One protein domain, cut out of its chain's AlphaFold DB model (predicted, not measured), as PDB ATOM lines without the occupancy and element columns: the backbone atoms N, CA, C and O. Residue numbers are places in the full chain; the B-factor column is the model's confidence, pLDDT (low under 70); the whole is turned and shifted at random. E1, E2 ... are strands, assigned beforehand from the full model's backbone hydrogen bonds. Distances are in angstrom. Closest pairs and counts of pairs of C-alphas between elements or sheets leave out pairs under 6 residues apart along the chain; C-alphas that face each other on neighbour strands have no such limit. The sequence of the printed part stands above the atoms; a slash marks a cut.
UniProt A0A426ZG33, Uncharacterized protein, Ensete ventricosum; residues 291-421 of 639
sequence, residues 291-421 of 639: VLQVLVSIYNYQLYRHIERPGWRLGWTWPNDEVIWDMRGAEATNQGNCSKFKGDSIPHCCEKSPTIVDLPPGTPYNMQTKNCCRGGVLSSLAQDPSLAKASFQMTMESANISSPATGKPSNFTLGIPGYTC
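AT A GLANCE: This is residues 291 to 421 of the 639 residues of an uncharacterized protein of Ensete ventricosum (UniProt A0A426ZG33). Little regular structure is here: within much loop, two small antiparallel sheets, E1-E6-E3 and E4-E5-E2-E7, stand partly face to face, joined at one edge where E3 turns into E4. The 131 printed residues include eight named strands, E1 to E8 in chain order, and no named helix; the class is all strand, with 44 residues in named elements. The whole is compact, radius of gyration of the C-alphas 15.6 A, spanning 47 by 33 by 23 A.

IN THESE COORDINATES: Find C-alpha 291 at (372.696, 253.215, 228.377); E1 runs 26.1 A to residue 299. Next come E2, 313 to 317, E3, 323 to 328, E4, 330 to 332, and E5, 355 to 358. E6, 389 to 398, spans 27.4 A and bends by 55 degrees at residue 395. E7, 410 to 413, precedes E8, 419 to 421, ending at (365.545, 245.022, 203.331).

HOW THE PARTS SIT: Inner strand E6 has N 394 and O 294 of E1 at 2.9 A, and N 395 and O 326 of E3 at 2.8 A. The hairpin E4 and E5 has N 331 and O 357 at 2.8 A. E8 pairs with no named strand.

THE WHOLE: The printed part has no cut. Long links include 333 to 354 and 359 to 388. Residues 291, 344 and 398 to 407 are under pLDDT 70.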
ATOM      1  N   VAL A 291     372.276 252.327 229.463       68.12
ATOM      2  CA  VAL A 291     372.696 253.215 228.377       68.12
ATOM      3  C   VAL A 291     373.724 252.487 227.507       68.12
ATOM      4  O   VAL A 291     374.817 252.150 227.962       68.12
ATOM      5  N   LEU A 292     373.365 252.249 226.247       71.94
ATOM      6  CA  LEU A 292     374.194 251.620 225.222       71.94
ATOM      7  C   LEU A 292     374.598 252.652 224.162       71.94
ATOM      8  O   LEU A 292     373.938 253.669 223.967       71.94
ATOM      9  N   GLN A 293     375.689 252.385 223.451       73.31
ATOM     10  CA  GLN A 293     376.242 253.241 222.400       73.31
ATOM     11  C   GLN A 293     376.626 252.382 221.191       73.31
ATOM     12  O   GLN A 293     377.055 251.235 221.334       73.31
ATOM     13  N   VAL A 294     376.346 252.916 220.002       78.88
ATOM     14  CA  VAL A 294     376.051 252.127 218.803       78.88
ATOM     15  C   VAL A 294     376.575 252.838 217.541       78.88
ATOM     16  O   VAL A 294     375.940 253.746 217.011       78.88
ATOM     17  N   LEU A 295     377.744 252.419 217.039       81.44
ATOM     18  CA  LEU A 295     378.350 252.864 215.766       81.44
ATOM     19  C   LEU A 295     377.708 252.198 214.528       81.44
ATOM     20  O   LEU A 295     378.301 251.301 213.923       81.44
ATOM     21  N   VAL A 296     376.509 252.627 214.132       86.44
ATOM     22  CA  VAL A 296     375.844 252.170 212.898       86.44
ATOM     23  C   VAL A 296     376.730 252.425 211.669       86.44
ATOM     24  O   VAL A 296     377.293 253.502 211.490       86.44
ATOM     25  N   SER A 297     376.868 251.428 210.794       84.94
ATOM     26  CA  SER A 297     377.730 251.462 209.604       84.94
ATOM     27  C   SER A 297     377.034 250.880 208.377       84.94
ATOM     28  O   SER A 297     376.777 249.681 208.354       84.94
ATOM     29  N   ILE A 298     376.806 251.692 207.343       89.94
ATOM     30  CA  ILE A 298     376.139 251.318 206.083       89.94
ATOM     31  C   ILE A 298     377.192 251.144 204.979       89.94
ATOM     32  O   ILE A 298     378.098 251.966 204.858       89.94
ATOM     33  N   TYR A 299     377.066 250.099 204.157       87.06
ATOM     34  CA  TYR A 299     377.993 249.782 203.062       87.06
ATOM     35  C   TYR A 299     377.231 249.548 201.752       87.06
ATOM     36  O   TYR A 299     376.435 248.612 201.671       87.06
ATOM     37  N   ASN A 300     377.508 250.343 200.717       88.69
ATOM     38  CA  ASN A 300     377.050 250.077 199.358       88.69
ATOM     39  C   ASN A 300     377.989 249.075 198.666       88.69
ATOM     40  O   ASN A 300     379.145 249.383 198.388       88.69
ATOM     41  N   TYR A 301     377.484 247.880 198.356       85.06
ATOM     42  CA  TYR A 301     378.222 246.864 197.592       85.06
ATOM     43  C   TYR A 301     377.799 246.776 196.116       85.06
ATOM     44  O   TYR A 301     378.219 245.859 195.410       85.06
ATOM     45  N   GLN A 302     376.973 247.701 195.617       84.12
ATOM     46  CA  GLN A 302     376.664 247.765 194.188       84.12
ATOM     47  C   GLN A 302     377.885 248.263 193.410       84.12
ATOM     48  O   GLN A 302     378.439 249.319 193.712       84.12
ATOM     49  N   LEU A 303     378.294 247.506 192.388       82.31
ATOM     50  CA  LEU A 303     379.492 247.799 191.594       82.31
ATOM     51  C   LEU A 303     379.415 249.184 190.943       82.31
ATOM     52  O   LEU A 303     380.289 250.014 191.167       82.31
ATOM     53  N   TYR A 304     378.345 249.450 190.193       83.12
ATOM     54  CA  TYR A 304     378.208 250.636 189.339       83.12
ATOM     55  C   TYR A 304     376.996 251.520 189.664       83.12
ATOM     56  O   TYR A 304     376.729 252.478 188.953       83.12
ATOM     57  N   ARG A 305     376.240 251.221 190.725       84.88
ATOM     58  CA  ARG A 305     375.116 252.058 191.160       84.88
ATOM     59  C   ARG A 305     375.447 252.693 192.506       84.88
ATOM     60  O   ARG A 305     375.930 252.022 193.418       84.88
ATOM     61  N   HIS A 306     375.244 253.999 192.583       86.50
ATOM     62  CA  HIS A 306     375.444 254.819 193.770       86.50
ATOM     63  C   HIS A 306     374.085 255.268 194.329       86.50
ATOM     64  O   HIS A 306     373.039 255.063 193.712       86.50
ATOM     65  N   ILE A 307     374.104 255.846 195.526       87.19
ATOM     66  CA  ILE A 307     372.940 256.453 196.169       87.19
ATOM     67  C   ILE A 307     373.097 257.965 196.019       87.19
ATOM     68  O   ILE A 307     373.962 258.559 196.662       87.19
ATOM     69  N   GLU A 308     372.299 258.560 195.133       83.38
ATOM     70  CA  GLU A 308     372.236 260.008 194.895       83.38
ATOM     71  C   GLU A 308     371.437 260.736 195.991       83.38
ATOM     72  O   GLU A 308     370.848 260.119 196.882       83.38
ATOM     73  N   ARG A 309     371.375 262.072 195.906       84.00
ATOM     74  CA  ARG A 309     370.456 262.894 196.712       84.00
ATOM     75  C   ARG A 309     368.996 262.492 196.408       84.00
ATOM     76  O   ARG A 309     368.694 262.231 195.247       84.00
ATOM     77  N   PRO A 310     368.084 262.446 197.398       85.38
ATOM     78  CA  PRO A 310     368.195 262.963 198.768       85.38
ATOM     79  C   PRO A 310     368.967 262.069 199.758       85.38
ATOM     80  O   PRO A 310     368.987 262.379 200.944       85.38
ATOM     81  N   GLY A 311     369.607 260.993 199.292       88.75
ATOM     82  CA  GLY A 311     370.398 260.086 200.118       88.75
ATOM     83  C   GLY A 311     369.584 258.939 200.717       88.75
ATOM     84  O   GLY A 311     368.374 258.822 200.505       88.75
ATOM     85  N   TRP A 312     370.252 258.066 201.474       91.94
ATOM     86  CA  TRP A 312     369.559 257.058 202.281       91.94
ATOM     87  C   TRP A 312     368.800 257.704 203.452       91.94
ATOM     88  O   TRP A 312     369.262 258.671 204.055       91.94
ATOM     89  N   ARG A 313     367.645 257.128 203.805       93.56
ATOM     90  CA  ARG A 313     366.866 257.477 205.005       93.56
ATOM     91  C   ARG A 313     366.574 256.182 205.758       93.56
ATOM     92  O   ARG A 313     365.680 255.431 205.378       93.56
ATOM     93  N   LEU A 314     367.399 255.868 206.752       93.00
ATOM     94  CA  LEU A 314     367.395 254.575 207.433       93.00
ATOM     95  C   LEU A 314     366.276 254.535 208.477       93.00
ATOM     96  O   LEU A 314     366.383 255.184 209.516       93.00
ATOM     97  N   GLY A 315     365.227 253.764 208.208       93.19
ATOM     98  CA  GLY A 315     364.160 253.470 209.161       93.19
ATOM     99  C   GLY A 315     364.292 252.079 209.778       93.19
ATOM    100  O   GLY A 315     364.833 251.163 209.153       93.19
ATOM    101  N   TRP A 316     363.775 251.909 210.994       91.81
ATOM    102  CA  TRP A 316     363.524 250.608 211.633       91.81
ATOM    103  C   TRP A 316     362.386 250.728 212.651       91.81
ATOM    104  O   TRP A 316     361.890 251.822 212.893       91.81
ATOM    105  N   THR A 317     361.991 249.617 213.273       90.50
ATOM    106  CA  THR A 317     361.062 249.580 214.411       90.50
ATOM    107  C   THR A 317     361.741 248.964 215.631       90.50
ATOM    108  O   THR A 317     362.316 247.874 215.549       90.50
ATOM    109  N   TRP A 318     361.663 249.654 216.770       87.25
ATOM    110  CA  TRP A 318     362.148 249.171 218.062       87.25
ATOM    111  C   TRP A 318     361.262 248.037 218.613       87.25
ATOM    112  O   TRP A 318     360.035 248.111 218.488       87.25
ATOM    113  N   PRO A 319     361.833 246.989 219.236       82.31
ATOM    114  CA  PRO A 319     361.049 245.909 219.832       82.31
ATOM    115  C   PRO A 319     360.236 246.397 221.043       82.31
ATOM    116  O   PRO A 319     359.023 246.185 221.089       82.31
ATOM    117  N   ASN A 320     360.847 247.149 221.959       81.44
ATOM    118  CA  ASN A 320     360.246 247.674 223.188       81.44
ATOM    119  C   ASN A 320     360.208 249.216 223.137       81.44
ATOM    120  O   ASN A 320     360.186 249.808 222.056       81.44
ATOM    121  N   ASP A 321     360.137 249.874 224.291       79.19
ATOM    122  CA  ASP A 321     360.153 251.336 224.401       79.19
ATOM    123  C   ASP A 321     361.599 251.877 224.479       79.19
ATOM    124  O   ASP A 321     361.912 252.714 225.324       79.19
ATOM    125  N   GLU A 322     362.502 251.377 223.625       83.94
ATOM    126  CA  GLU A 322     363.853 251.935 223.481       83.94
ATOM    127  C   GLU A 322     363.813 253.388 222.964       83.94
ATOM    128  O   GLU A 322     363.006 253.738 222.100       83.94
ATOM    129  N   VAL A 323     364.721 254.234 223.465       88.00
ATOM    130  CA  VAL A 323     364.851 255.651 223.066       88.00
ATOM    131  C   VAL A 323     366.294 256.021 222.731       88.00
ATOM    132  O   VAL A 323     367.231 255.385 223.213       88.00
ATOM    133  N   ILE A 324     366.472 257.060 221.912       90.38
ATOM    134  CA  ILE A 324     367.776 257.581 221.477       90.38
ATOM    135  C   ILE A 324     368.068 258.892 222.218       90.38
ATOM    136  O   ILE A 324     367.268 259.822 222.158       90.38
ATOM    137  N   TRP A 325     369.222 258.978 222.880       89.88
ATOM    138  CA  TRP A 325     369.646 260.101 223.729       89.88
ATOM    139  C   TRP A 325     370.643 261.067 223.067       89.88
ATOM    140  O   TRP A 325     370.537 262.268 223.285       89.88
ATOM    141  N   ASP A 326     371.597 260.569 222.273       89.94
ATOM    142  CA  ASP A 326     372.632 261.358 221.567       89.94
ATOM    143  C   ASP A 326     372.879 260.735 220.185       89.94
ATOM    144  O   ASP A 326     372.786 259.513 220.046       89.94
ATOM    145  N   MET A 327     373.213 261.542 219.177       92.00
ATOM    146  CA  MET A 327     373.532 261.092 217.816       92.00
ATOM    147  C   MET A 327     374.666 261.918 217.197       92.00
ATOM    148  O   MET A 327     374.737 263.132 217.369       92.00
ATOM    149  N   ARG A 328     375.567 261.261 216.453       92.88
ATOM    150  CA  ARG A 328     376.719 261.893 215.781       92.88
ATOM    151  C   ARG A 328     376.944 261.274 214.412       92.88
ATOM    152  O   ARG A 328     376.913 260.059 214.262       92.88
ATOM    153  N   GLY A 329     377.179 262.101 213.403       91.62
ATOM    154  CA  GLY A 329     377.263 261.710 211.995       91.62
ATOM    155  C   GLY A 329     375.912 261.587 211.279       91.62
ATOM    156  O   GLY A 329     375.866 261.737 210.064       91.62
ATOM    157  N   ALA A 330     374.819 261.372 212.011       95.06
ATOM    158  CA  ALA A 330     373.452 261.289 211.501       95.06
ATOM    159  C   ALA A 330     372.465 261.844 212.539       95.06
ATOM    160  O   ALA A 330     372.830 262.009 213.702       95.06
ATOM    161  N   GLU A 331     371.224 262.092 212.129       95.00
ATOM    162  CA  GLU A 331     370.176 262.705 212.945       95.00
ATOM    163  C   GLU A 331     368.807 262.048 212.682       95.00
ATOM    164  O   GLU A 331     368.500 261.649 211.556       95.00
ATOM    165  N   ALA A 332     367.972 261.917 213.717       94.94
ATOM    166  CA  ALA A 332     366.579 261.489 213.561       94.94
ATOM    167  C   ALA A 332     365.719 262.612 212.958       94.94
ATOM    168  O   ALA A 332     365.767 263.743 213.431       94.94
ATOM    169  N   THR A 333     364.891 262.306 211.954       93.81
ATOM    170  CA  THR A 333     364.082 263.329 211.261       93.81
ATOM    171  C   THR A 333     362.918 263.866 212.091       93.81
ATOM    172  O   THR A 333     362.414 264.941 211.790       93.81
ATOM    173  N   ASN A 334     362.491 263.119 213.113       92.62
ATOM    174  CA  ASN A 334     361.483 263.509 214.095       92.62
ATOM    175  C   ASN A 334     361.972 263.118 215.499       92.62
ATOM    176  O   ASN A 334     362.537 262.039 215.682       92.62
ATOM    177  N   GLN A 335     361.665 263.937 216.505       90.00
ATOM    178  CA  GLN A 335     361.878 263.585 217.917       90.00
ATOM    179  C   GLN A 335     360.772 262.661 218.470       90.00
ATOM    180  O   GLN A 335     361.011 261.866 219.377       90.00
ATOM    181  N   GLY A 336     359.557 262.731 217.913       88.06
ATOM    182  CA  GLY A 336     358.398 261.974 218.395       88.06
ATOM    183  C   GLY A 336     357.846 262.480 219.738       88.06
ATOM    184  O   GLY A 336     358.190 263.561 220.218       88.06
ATOM    185  N   ASN A 337     356.952 261.704 220.358       86.75
ATOM    186  CA  ASN A 337     356.317 262.080 221.624       86.75
ATOM    187  C   ASN A 337     357.171 261.664 222.837       86.75
ATOM    188  O   ASN A 337     356.970 260.602 223.428       86.75
ATOM    189  N   CYS A 338     358.099 262.533 223.238       87.12
ATOM    190  CA  CYS A 338     358.940 262.330 224.420       87.12
ATOM    191  C   CYS A 338     358.273 262.674 225.774       87.12
ATOM    192  O   CYS A 338     358.959 262.648 226.791       87.12
ATOM    193  N   SER A 339     356.962 262.950 225.863       85.31
ATOM    194  CA  SER A 339     356.317 263.436 227.109       85.31
ATOM    195  C   SER A 339     356.332 262.467 228.310       85.31
ATOM    196  O   SER A 339     355.912 262.847 229.406       85.31
ATOM    197  N   LYS A 340     356.817 261.228 228.139       81.94
ATOM    198  CA  LYS A 340     357.155 260.319 229.252       81.94
ATOM    199  C   LYS A 340     358.328 260.850 230.094       81.94
ATOM    200  O   LYS A 340     358.336 260.654 231.307       81.94
ATOM    201  N   PHE A 341     359.291 261.519 229.462       81.31
ATOM    202  CA  PHE A 341     360.506 262.035 230.091       81.31
ATOM    203  C   PHE A 341     360.255 263.447 230.633       81.31
ATOM    204  O   PHE A 341     359.670 264.290 229.954       81.31
ATOM    205  N   LYS A 342     360.666 263.701 231.881       74.94
ATOM    206  CA  LYS A 342     360.447 264.974 232.586       74.94
ATOM    207  C   LYS A 342     361.755 265.458 233.205       74.94
ATOM    208  O   LYS A 342     362.259 264.821 234.125       74.94
ATOM    209  N   GLY A 343     362.268 266.580 232.716       71.06
ATOM    210  CA  GLY A 343     363.521 267.194 233.153       71.06
ATOM    211  C   GLY A 343     364.152 268.011 232.025       71.06
ATOM    212  O   GLY A 343     363.603 268.065 230.925       71.06
ATOM    213  N   ASP A 344     365.308 268.616 232.294       68.31
ATOM    214  CA  ASP A 344     366.013 269.474 231.327       68.31
ATOM    215  C   ASP A 344     366.665 268.682 230.174       68.31
ATOM    216  O   ASP A 344     366.934 269.229 229.106       68.31
ATOM    217  N   SER A 345     366.897 267.379 230.368       79.69
ATOM    218  CA  SER A 345     367.398 266.454 229.348       79.69
ATOM    219  C   SER A 345     366.251 265.639 228.739       79.69
ATOM    220  O   SER A 345     365.769 264.682 229.349       79.69
ATOM    221  N   ILE A 346     365.841 265.997 227.522       86.25
ATOM    222  CA  ILE A 346     364.875 265.248 226.705       86.25
ATOM    223  C   ILE A 346     365.660 264.379 225.697       86.25
ATOM    224  O   ILE A 346     366.634 264.885 225.138       86.25
ATOM    225  N   PRO A 347     365.280 263.111 225.431       89.69
ATOM    226  CA  PRO A 347     365.967 262.287 224.431       89.69
ATOM    227  C   PRO A 347     365.894 262.882 223.015       89.69
ATOM    228  O   PRO A 347     364.901 263.514 222.649       89.69
ATOM    229  N   HIS A 348     366.915 262.623 222.191       91.38
ATOM    230  CA  HIS A 348     366.959 263.006 220.771       91.38
ATOM    231  C   HIS A 348     365.785 262.427 219.969       91.38
ATOM    232  O   HIS A 348     365.239 263.095 219.094       91.38
ATOM    233  N   CYS A 349     365.374 261.187 220.257       93.25
ATOM    234  CA  CYS A 349     364.212 260.569 219.622       93.25
ATOM    235  C   CYS A 349     363.538 259.530 220.530       93.25
ATOM    236  O   CYS A 349     364.186 258.601 221.019       93.25
ATOM    237  N   CYS A 350     362.221 259.662 220.698       91.31
ATOM    238  CA  CYS A 350     361.345 258.730 221.416       91.31
ATOM    239  C   CYS A 350     360.324 258.039 220.489       91.31
ATOM    240  O   CYS A 350     359.334 257.476 220.960       91.31
ATOM    241  N   GLU A 351     360.502 258.125 219.168       91.50
ATOM    242  CA  GLU A 351     359.617 257.482 218.195       91.50
ATOM    243  C   GLU A 351     359.886 255.968 218.120       91.50
ATOM    244  O   GLU A 351     361.025 255.525 217.989       91.50
ATOM    245  N   LYS A 352     358.816 255.163 218.177       89.31
ATOM    246  CA  LYS A 352     358.858 253.686 218.130       89.31
ATOM    247  C   LYS A 352     359.474 253.144 216.831       89.31
ATOM    248  O   LYS A 352     360.033 252.046 216.828       89.31
ATOM    249  N   SER A 353     359.367 253.913 215.750       91.88
ATOM    250  CA  SER A 353     359.896 253.585 214.428       91.88
ATOM    251  C   SER A 353     360.681 254.772 213.852       91.88
ATOM    252  O   SER A 353     360.162 255.481 212.987       91.88
ATOM    253  N   PRO A 354     361.893 255.057 214.362       94.31
ATOM    254  CA  PRO A 354     362.637 256.252 213.984       94.31
ATOM    255  C   PRO A 354     363.085 256.183 212.519       94.31
ATOM    256  O   PRO A 354     363.431 255.119 212.007       94.31
ATOM    257  N   THR A 355     363.135 257.342 211.860       95.56
ATOM    258  CA  THR A 355     363.782 257.516 210.550       95.56
ATOM    259  C   THR A 355     365.007 258.408 210.710       95.56
ATOM    260  O   THR A 355     364.898 259.538 211.181       95.56
ATOM    261  N   ILE A 356     366.174 257.899 210.318       95.25
ATOM    262  CA  ILE A 356     367.477 258.552 210.471       95.25
ATOM    263  C   ILE A 356     368.016 259.008 209.113       95.25
ATOM    264  O   ILE A 356     367.934 258.274 208.126       95.25
ATOM    265  N   VAL A 357     368.624 260.193 209.069       95.06
ATOM    266  CA  VAL A 357     369.332 260.739 207.901       95.06
ATOM    267  C   VAL A 357     370.773 261.105 208.251       95.06
ATOM    268  O   VAL A 357     371.063 261.552 209.355       95.06
ATOM    269  N   ASP A 358     371.687 260.901 207.309       95.69
ATOM    270  CA  ASP A 358     373.085 261.337 207.402       95.69
ATOM    271  C   ASP A 358     373.184 262.868 207.480       95.69
ATOM    272  O   ASP A 358     372.462 263.580 206.775       95.69
ATOM    273  N   LEU A 359     374.116 263.385 208.279       95.38
ATOM    274  CA  LEU A 359     374.336 264.828 208.374       95.38
ATOM    275  C   LEU A 359     374.963 265.392 207.075       95.38
ATOM    276  O   LEU A 359     375.664 264.673 206.352       95.38
ATOM    277  N   PRO A 360     374.719 266.672 206.734       93.25
ATOM    278  CA  PRO A 360     375.198 267.268 205.488       93.25
ATOM    279  C   PRO A 360     376.717 267.550 205.487       93.25
ATOM    280  O   PRO A 360     377.344 267.671 206.543       93.25
ATOM    281  N   PRO A 361     377.334 267.734 204.303       90.56
ATOM    282  CA  PRO A 361     378.689 268.269 204.206       90.56
ATOM    283  C   PRO A 361     378.803 269.634 204.900       90.56
ATOM    284  O   PRO A 361     377.981 270.519 204.670       90.56
ATOM    285  N   GLY A 362     379.841 269.818 205.721       89.31
ATOM    286  CA  GLY A 362     380.081 271.059 206.473       89.31
ATOM    287  C   GLY A 362     379.643 271.034 207.945       89.31
ATOM    288  O   GLY A 362     379.968 271.968 208.673       89.31
ATOM    289  N   THR A 363     378.983 269.965 208.408       91.94
ATOM    290  CA  THR A 363     378.714 269.700 209.837       91.94
ATOM    291  C   THR A 363     379.967 269.893 210.710       91.94
ATOM    292  O   THR A 363     381.044 269.426 210.325       91.94
ATOM    293  N   PRO A 364     379.871 270.539 211.890       93.38
ATOM    294  CA  PRO A 364     381.032 270.827 212.731       93.38
ATOM    295  C   PRO A 364     381.649 269.549 213.323       93.38
ATOM    296  O   PRO A 364     380.962 268.566 213.592       93.38
ATOM    297  N   TYR A 365     382.969 269.563 213.534       88.25
ATOM    298  CA  TYR A 365     383.767 268.366 213.851       88.25
ATOM    299  C   TYR A 365     383.293 267.585 215.093       88.25
ATOM    300  O   TYR A 365     383.365 266.361 215.113       88.25
ATOM    301  N   ASN A 366     382.752 268.267 216.107       90.50
ATOM    302  CA  ASN A 366     382.197 267.644 217.316       90.50
ATOM    303  C   ASN A 366     380.951 266.772 217.059       90.50
ATOM    304  O   ASN A 366     380.656 265.895 217.867       90.50
ATOM    305  N   MET A 367     380.241 267.006 215.952       90.06
ATOM    306  CA  MET A 367     379.067 266.243 215.512       90.06
ATOM    307  C   MET A 367     379.403 265.211 214.424       90.06
ATOM    308  O   MET A 367     378.520 264.472 213.992       90.06
ATOM    309  N   GLN A 368     380.655 265.139 213.958       89.81
ATOM    310  CA  GLN A 368     381.070 264.190 212.924       89.81
ATOM    311  C   GLN A 368     381.354 262.784 213.485       89.81
ATOM    312  O   GLN A 368     381.530 262.558 214.681       89.81
ATOM    313  N   THR A 369     381.419 261.805 212.588       88.00
ATOM    314  CA  THR A 369     381.862 260.428 212.840       88.00
ATOM    315  C   THR A 369     382.613 259.927 211.607       88.00
ATOM    316  O   THR A 369     382.369 260.378 210.489       88.00
ATOM    317  N   LYS A 370     383.553 258.989 211.790       85.56
ATOM    318  CA  LYS A 370     384.327 258.369 210.700       85.56
ATOM    319  C   LYS A 370     383.381 257.927 209.569       85.56
ATOM    320  O   LYS A 370     382.436 257.186 209.820       85.56
ATOM    321  N   ASN A 371     383.653 258.345 208.335       86.81
ATOM    322  CA  ASN A 371     382.852 258.096 207.122       86.81
ATOM    323  C   ASN A 371     381.470 258.788 207.015       86.81
ATOM    324  O   ASN A 371     380.827 258.599 205.984       86.81
ATOM    325  N   CYS A 372     381.022 259.616 207.967       84.94
ATOM    326  CA  CYS A 372     380.033 260.670 207.664       84.94
ATOM    327  C   CYS A 372     380.733 261.794 206.846       84.94
ATOM    328  O   CYS A 372     381.874 261.621 206.409       84.94
ATOM    329  N   CYS A 373     380.162 262.960 206.553       91.69
ATOM    330  CA  CYS A 373     378.788 263.442 206.693       91.69
ATOM    331  C   CYS A 373     378.464 264.005 205.305       91.69
ATOM    332  O   CYS A 373     379.086 264.982 204.875       91.69
ATOM    333  N   ARG A 374     377.646 263.294 204.527       91.38
ATOM    334  CA  ARG A 374     377.530 263.458 203.070       91.38
ATOM    335  C   ARG A 374     376.087 263.596 202.587       91.38
ATOM    336  O   ARG A 374     375.840 263.493 201.387       91.38
ATOM    337  N   GLY A 375     375.140 263.869 203.488       91.00
ATOM    338  CA  GLY A 375     373.717 263.973 203.148       91.00
ATOM    339  C   GLY A 375     373.172 262.687 202.519       91.00
ATOM    340  O   GLY A 375     372.371 262.736 201.591       91.00
ATOM    341  N   GLY A 376     373.685 261.535 202.956       90.44
ATOM    342  CA  GLY A 376     373.198 260.205 202.600       90.44
ATOM    343  C   GLY A 376     373.718 259.691 201.259       90.44
ATOM    344  O   GLY A 376     373.308 258.612 200.827       90.44
ATOM    345  N   VAL A 377     374.624 260.429 200.610       91.19
ATOM    346  CA  VAL A 377     375.233 260.046 199.332       91.19
ATOM    347  C   VAL A 377     376.317 258.985 199.543       91.19
ATOM    348  O   VAL A 377     377.291 259.195 200.275       91.19
ATOM    349  N   LEU A 378     376.171 257.845 198.862       90.69
ATOM    350  CA  LEU A 378     377.129 256.733 198.878       90.69
ATOM    351  C   LEU A 378     377.560 256.384 197.458       90.69
ATOM    352  O   LEU A 378     376.721 256.029 196.633       90.69
ATOM    353  N   SER A 379     378.868 256.435 197.194       89.94
ATOM    354  CA  SER A 379     379.424 256.088 195.880       89.94
ATOM    355  C   SER A 379     379.236 254.599 195.556       89.94
ATOM    356  O   SER A 379     378.870 253.794 196.421       89.94
ATOM    357  N   SER A 380     379.470 254.224 194.299       88.06
ATOM    358  CA  SER A 380     379.478 252.823 193.884       88.06
ATOM    359  C   SER A 380     380.809 252.163 194.254       88.06
ATOM    360  O   SER A 380     381.851 252.821 194.338       88.06
ATOM    361  N   LEU A 381     380.795 250.843 194.449       86.75
ATOM    362  CA  LEU A 381     381.976 250.097 194.888       86.75
ATOM    363  C   LEU A 381     383.128 250.141 193.863       86.75
ATOM    364  O   LEU A 381     384.284 250.025 194.255       86.75
ATOM    365  N   ALA A 382     382.831 250.313 192.571       85.56
ATOM    366  CA  ALA A 382     383.837 250.439 191.513       85.56
ATOM    367  C   ALA A 382     384.454 251.845 191.399       85.56
ATOM    368  O   ALA A 382     385.617 251.952 191.020       85.56
ATOM    369  N   GLN A 383     383.697 252.909 191.701       87.75
ATOM    370  CA  GLN A 383     384.180 254.292 191.581       87.75
ATOM    371  C   GLN A 383     385.066 254.687 192.763       87.75
ATOM    372  O   GLN A 383     386.157 255.219 192.568       87.75
ATOM    373  N   ASP A 384     384.593 254.450 193.992       87.38
ATOM    374  CA  ASP A 384     385.317 254.826 195.207       87.38
ATOM    375  C   ASP A 384     384.895 253.949 196.408       87.38
ATOM    376  O   ASP A 384     383.938 254.272 197.124       87.38
ATOM    377  N   PRO A 385     385.622 252.845 196.684       87.56
ATOM    378  CA  PRO A 385     385.362 251.977 197.833       87.56
ATOM    379  C   PRO A 385     385.395 252.682 199.196       87.56
ATOM    380  O   PRO A 385     384.825 252.164 200.157       87.56
ATOM    381  N   SER A 386     386.059 253.842 199.311       86.62
ATOM    382  CA  SER A 386     386.111 254.606 200.564       86.62
ATOM    383  C   SER A 386     384.825 255.406 200.787       86.62
ATOM    384  O   SER A 386     384.302 255.448 201.903       86.62
ATOM    385  N   LEU A 387     384.251 255.958 199.712       88.31
ATOM    386  CA  LEU A 387     382.981 256.684 199.740       88.31
ATOM    387  C   LEU A 387     381.752 255.760 199.666       88.31
ATOM    388  O   LEU A 387     380.642 256.206 199.960       88.31
ATOM    389  N   ALA A 388     381.935 254.475 199.355       87.44
ATOM    390  CA  ALA A 388     380.892 253.450 199.409       87.44
ATOM    391  C   ALA A 388     380.445 253.069 200.845       87.44
ATOM    392  O   ALA A 388     379.455 252.354 201.005       87.44
ATOM    393  N   LYS A 389     381.123 253.548 201.903       89.06
ATOM    394  CA  LYS A 389     380.700 253.395 203.312       89.06
ATOM    395  C   LYS A 389     380.170 254.713 203.898       89.06
ATOM    396  O   LYS A 389     380.782 255.748 203.671       89.06
ATOM    397  N   ALA A 390     379.144 254.656 204.752       91.69
ATOM    398  CA  ALA A 390     378.828 255.682 205.761       91.69
ATOM    399  C   ALA A 390     378.831 255.075 207.177       91.69
ATOM    400  O   ALA A 390     378.700 253.858 207.342       91.69
ATOM    401  N   SER A 391     378.980 255.905 208.211       90.75
ATOM    402  CA  SER A 391     378.756 255.479 209.599       90.75
ATOM    403  C   SER A 391     378.444 256.641 210.541       90.75
ATOM    404  O   SER A 391     379.006 257.725 210.399       90.75
ATOM    405  N   PHE A 392     377.580 256.372 211.521       93.19
ATOM    406  CA  PHE A 392     377.123 257.297 212.554       93.19
ATOM    407  C   PHE A 392     377.114 256.605 213.922       93.19
ATOM    408  O   PHE A 392     377.027 255.384 214.000       93.19
ATOM    409  N   GLN A 393     377.225 257.367 215.005       89.56
ATOM    410  CA  GLN A 393     377.078 256.874 216.375       89.56
ATOM    411  C   GLN A 393     375.729 257.313 216.939       89.56
ATOM    412  O   GLN A 393     375.292 258.434 216.691       89.56
ATOM    413  N   MET A 394     375.092 256.453 217.729       88.75
ATOM    414  CA  MET A 394     373.961 256.831 218.572       88.75
ATOM    415  C   MET A 394     374.103 256.256 219.981       88.75
ATOM    416  O   MET A 394     374.637 255.163 220.158       88.75
ATOM    417  N   THR A 395     373.619 256.994 220.975       85.88
ATOM    418  CA  THR A 395     373.446 256.536 222.358       85.88
ATOM    419  C   THR A 395     371.969 256.211 222.558       85.88
ATOM    420  O   THR A 395     371.128 257.049 222.251       85.88
ATOM    421  N   MET A 396     371.643 255.023 223.058       83.31
ATOM    422  CA  MET A 396     370.272 254.564 223.304       83.31
ATOM    423  C   MET A 396     370.110 254.008 224.721       83.31
ATOM    424  O   MET A 396     371.093 253.660 225.370       83.31
ATOM    425  N   GLU A 397     368.874 253.873 225.187       78.94
ATOM    426  CA  GLU A 397     368.545 253.250 226.471       78.94
ATOM    427  C   GLU A 397     367.702 251.986 226.271       78.94
ATOM    428  O   GLU A 397     366.705 252.011 225.548       78.94
ATOM    429  N   SER A 398     368.099 250.878 226.911       65.81
ATOM    430  CA  SER A 398     367.288 249.655 226.959       65.81
ATOM    431  C   SER A 398     366.280 249.722 228.106       65.81
ATOM    432  O   SER A 398     366.664 249.778 229.275       65.81
ATOM    433  N   ALA A 399     364.990 249.646 227.771       52.78
ATOM    434  CA  ALA A 399     363.886 249.790 228.721       52.78
ATOM    435  C   ALA A 399     363.691 248.593 229.682       52.78
ATOM    436  O   ALA A 399     362.853 248.672 230.580       52.78
ATOM    437  N   ASN A 400     364.424 247.484 229.517       48.41
ATOM    438  CA  ASN A 400     364.370 246.361 230.455       48.41
ATOM    439  C   ASN A 400     365.744 245.712 230.699       48.41
ATOM    440  O   ASN A 400     366.493 245.417 229.768       48.41
ATOM    441  N   ILE A 401     366.042 245.462 231.977       44.84
ATOM    442  CA  ILE A 401     367.281 244.845 232.480       44.84
ATOM    443  C   ILE A 401     367.062 243.352 232.809       44.84
ATOM    444  O   ILE A 401     368.021 242.589 232.854       44.84
ATOM    445  N   SER A 402     365.814 242.899 233.008       35.97
ATOM    446  CA  SER A 402     365.516 241.511 233.417       35.97
ATOM    447  C   SER A 402     365.551 240.479 232.283       35.97
ATOM    448  O   SER A 402     365.484 239.280 232.550       35.97
ATOM    449  N   SER A 403     365.658 240.924 231.029       41.22
ATOM    450  CA  SER A 403     365.704 240.064 229.844       41.22
ATOM    451  C   SER A 403     366.546 240.722 228.738       41.22
ATOM    452  O   SER A 403     366.032 241.611 228.049       41.22
ATOM    453  N   PRO A 404     367.819 240.332 228.535       40.12
ATOM    454  CA  PRO A 404     368.582 240.818 227.392       40.12
ATOM    455  C   PRO A 404     367.931 240.344 226.081       40.12
ATOM    456  O   PRO A 404     367.684 239.155 225.897       40.12
ATOM    457  N   ALA A 405     367.647 241.293 225.185       43.59
ATOM    458  CA  ALA A 405     367.350 241.081 223.764       43.59
ATOM    459  C   ALA A 405     366.332 239.969 223.396       43.59
ATOM    460  O   ALA A 405     366.548 239.206 222.458       43.59
ATOM    461  N   THR A 406     365.144 239.927 224.020       46.44
ATOM    462  CA  THR A 406     364.024 239.100 223.494       46.44
ATOM    463  C   THR A 406     363.485 239.615 222.144       46.44
ATOM    464  O   THR A 406     362.713 238.938 221.470       46.44
ATOM    465  N   GLY A 407     363.918 240.804 221.711       60.59
ATOM    466  CA  GLY A 407     363.703 241.321 220.368       60.59
ATOM    467  C   GLY A 407     364.932 242.069 219.861       60.59
ATOM    468  O   GLY A 407     365.518 242.881 220.571       60.59
ATOM    469  N   LYS A 408     365.276 241.821 218.599       72.94
ATOM    470  CA  LYS A 408     366.121 242.686 217.761       72.94
ATOM    471  C   LYS A 408     365.225 243.688 217.014       72.94
ATOM    472  O   LYS A 408     364.059 243.359 216.774       72.94
ATOM    473  N   PRO A 409     365.729 244.861 216.588       82.69
ATOM    474  CA  PRO A 409     364.955 245.770 215.748       82.69
ATOM    475  C   PRO A 409     364.442 245.089 214.469       82.69
ATOM    476  O   PRO A 409     365.078 244.179 213.929       82.69
ATOM    477  N   SER A 410     363.277 245.520 213.996       84.81
ATOM    478  CA  SER A 410     362.564 244.928 212.856       84.81
ATOM    479  C   SER A 410     362.183 245.988 211.816       84.81
ATOM    480  O   SER A 410     362.501 247.162 211.985       84.81
ATOM    481  N   ASN A 411     361.532 245.575 210.721       88.50
ATOM    482  CA  ASN A 411     360.963 246.468 209.700       88.50
ATOM    483  C   ASN A 411     361.944 247.535 209.170       88.50
ATOM    484  O   ASN A 411     361.605 248.710 209.048       88.50
ATOM    485  N   PHE A 412     363.177 247.119 208.869       88.38
ATOM    486  CA  PHE A 412     364.199 248.009 208.320       88.38
ATOM    487  C   PHE A 412     363.814 248.542 206.936       88.38
ATOM    488  O   PHE A 412     363.368 247.790 206.067       88.38
ATOM    489  N   THR A 413     364.066 249.827 206.700       90.06
ATOM    490  CA  THR A 413     363.902 250.482 205.398       90.06
ATOM    491  C   THR A 413     365.122 251.349 205.085       90.06
ATOM    492  O   THR A 413     365.716 251.950 205.975       90.06
ATOM    493  N   LEU A 414     365.524 251.414 203.811       88.00
ATOM    494  CA  LEU A 414     366.653 252.252 203.370       88.00
ATOM    495  C   LEU A 414     366.211 253.659 202.915       88.00
ATOM    496  O   LEU A 414     367.051 254.515 202.642       88.00
ATOM    497  N   GLY A 415     364.899 253.890 202.793       84.88
ATOM    498  CA  GLY A 415     364.324 255.164 202.347       84.88
ATOM    499  C   GLY A 415     364.438 255.446 200.845       84.88
ATOM    500  O   GLY A 415     364.089 256.540 200.413       84.88
ATOM    501  N   ILE A 416     364.916 254.481 200.051       84.56
ATOM    502  CA  ILE A 416     365.175 254.633 198.611       84.56
ATOM    503  C   ILE A 416     364.158 253.801 197.807       84.56
ATOM    504  O   ILE A 416     364.024 252.600 198.077       84.56
ATOM    505  N   PRO A 417     363.477 254.378 196.795       81.69
ATOM    506  CA  PRO A 417     362.544 253.648 195.939       81.69
ATOM    507  C   PRO A 417     363.155 252.389 195.307       81.69
ATOM    508  O   PRO A 417     364.272 252.404 194.786       81.69
ATOM    509  N   GLY A 418     362.407 251.284 195.350       77.06
ATOM    510  CA  GLY A 418     362.827 249.992 194.800       77.06
ATOM    511  C   GLY A 418     363.813 249.189 195.661       77.06
ATOM    512  O   GLY A 418     364.244 248.126 195.221       77.06
ATOM    513  N   TYR A 419     364.172 249.632 196.874       79.81
ATOM    514  CA  TYR A 419     364.985 248.836 197.806       79.81
ATOM    515  C   TYR A 419     364.121 248.087 198.827       79.81
ATOM    516  O   TYR A 419     363.176 248.628 199.388       79.81
ATOM    517  N   THR A 420     364.485 246.832 199.091       82.25
ATOM    518  CA  THR A 420     363.815 245.922 200.031       82.25
ATOM    519  C   THR A 420     364.845 245.332 200.991       82.25
ATOM    520  O   THR A 420     365.840 244.742 200.561       82.25
ATOM    521  N   CYS A 421     364.635 245.506 202.295       82.56
ATOM    522  CA  CYS A 421     365.545 245.022 203.331       82.56
ATOM    523  C   CYS A 421     365.088 243.681 203.904       82.56
ATOM    524  O   CYS A 421     363.897 243.428 204.065       82.56
TER     525      CYS A 421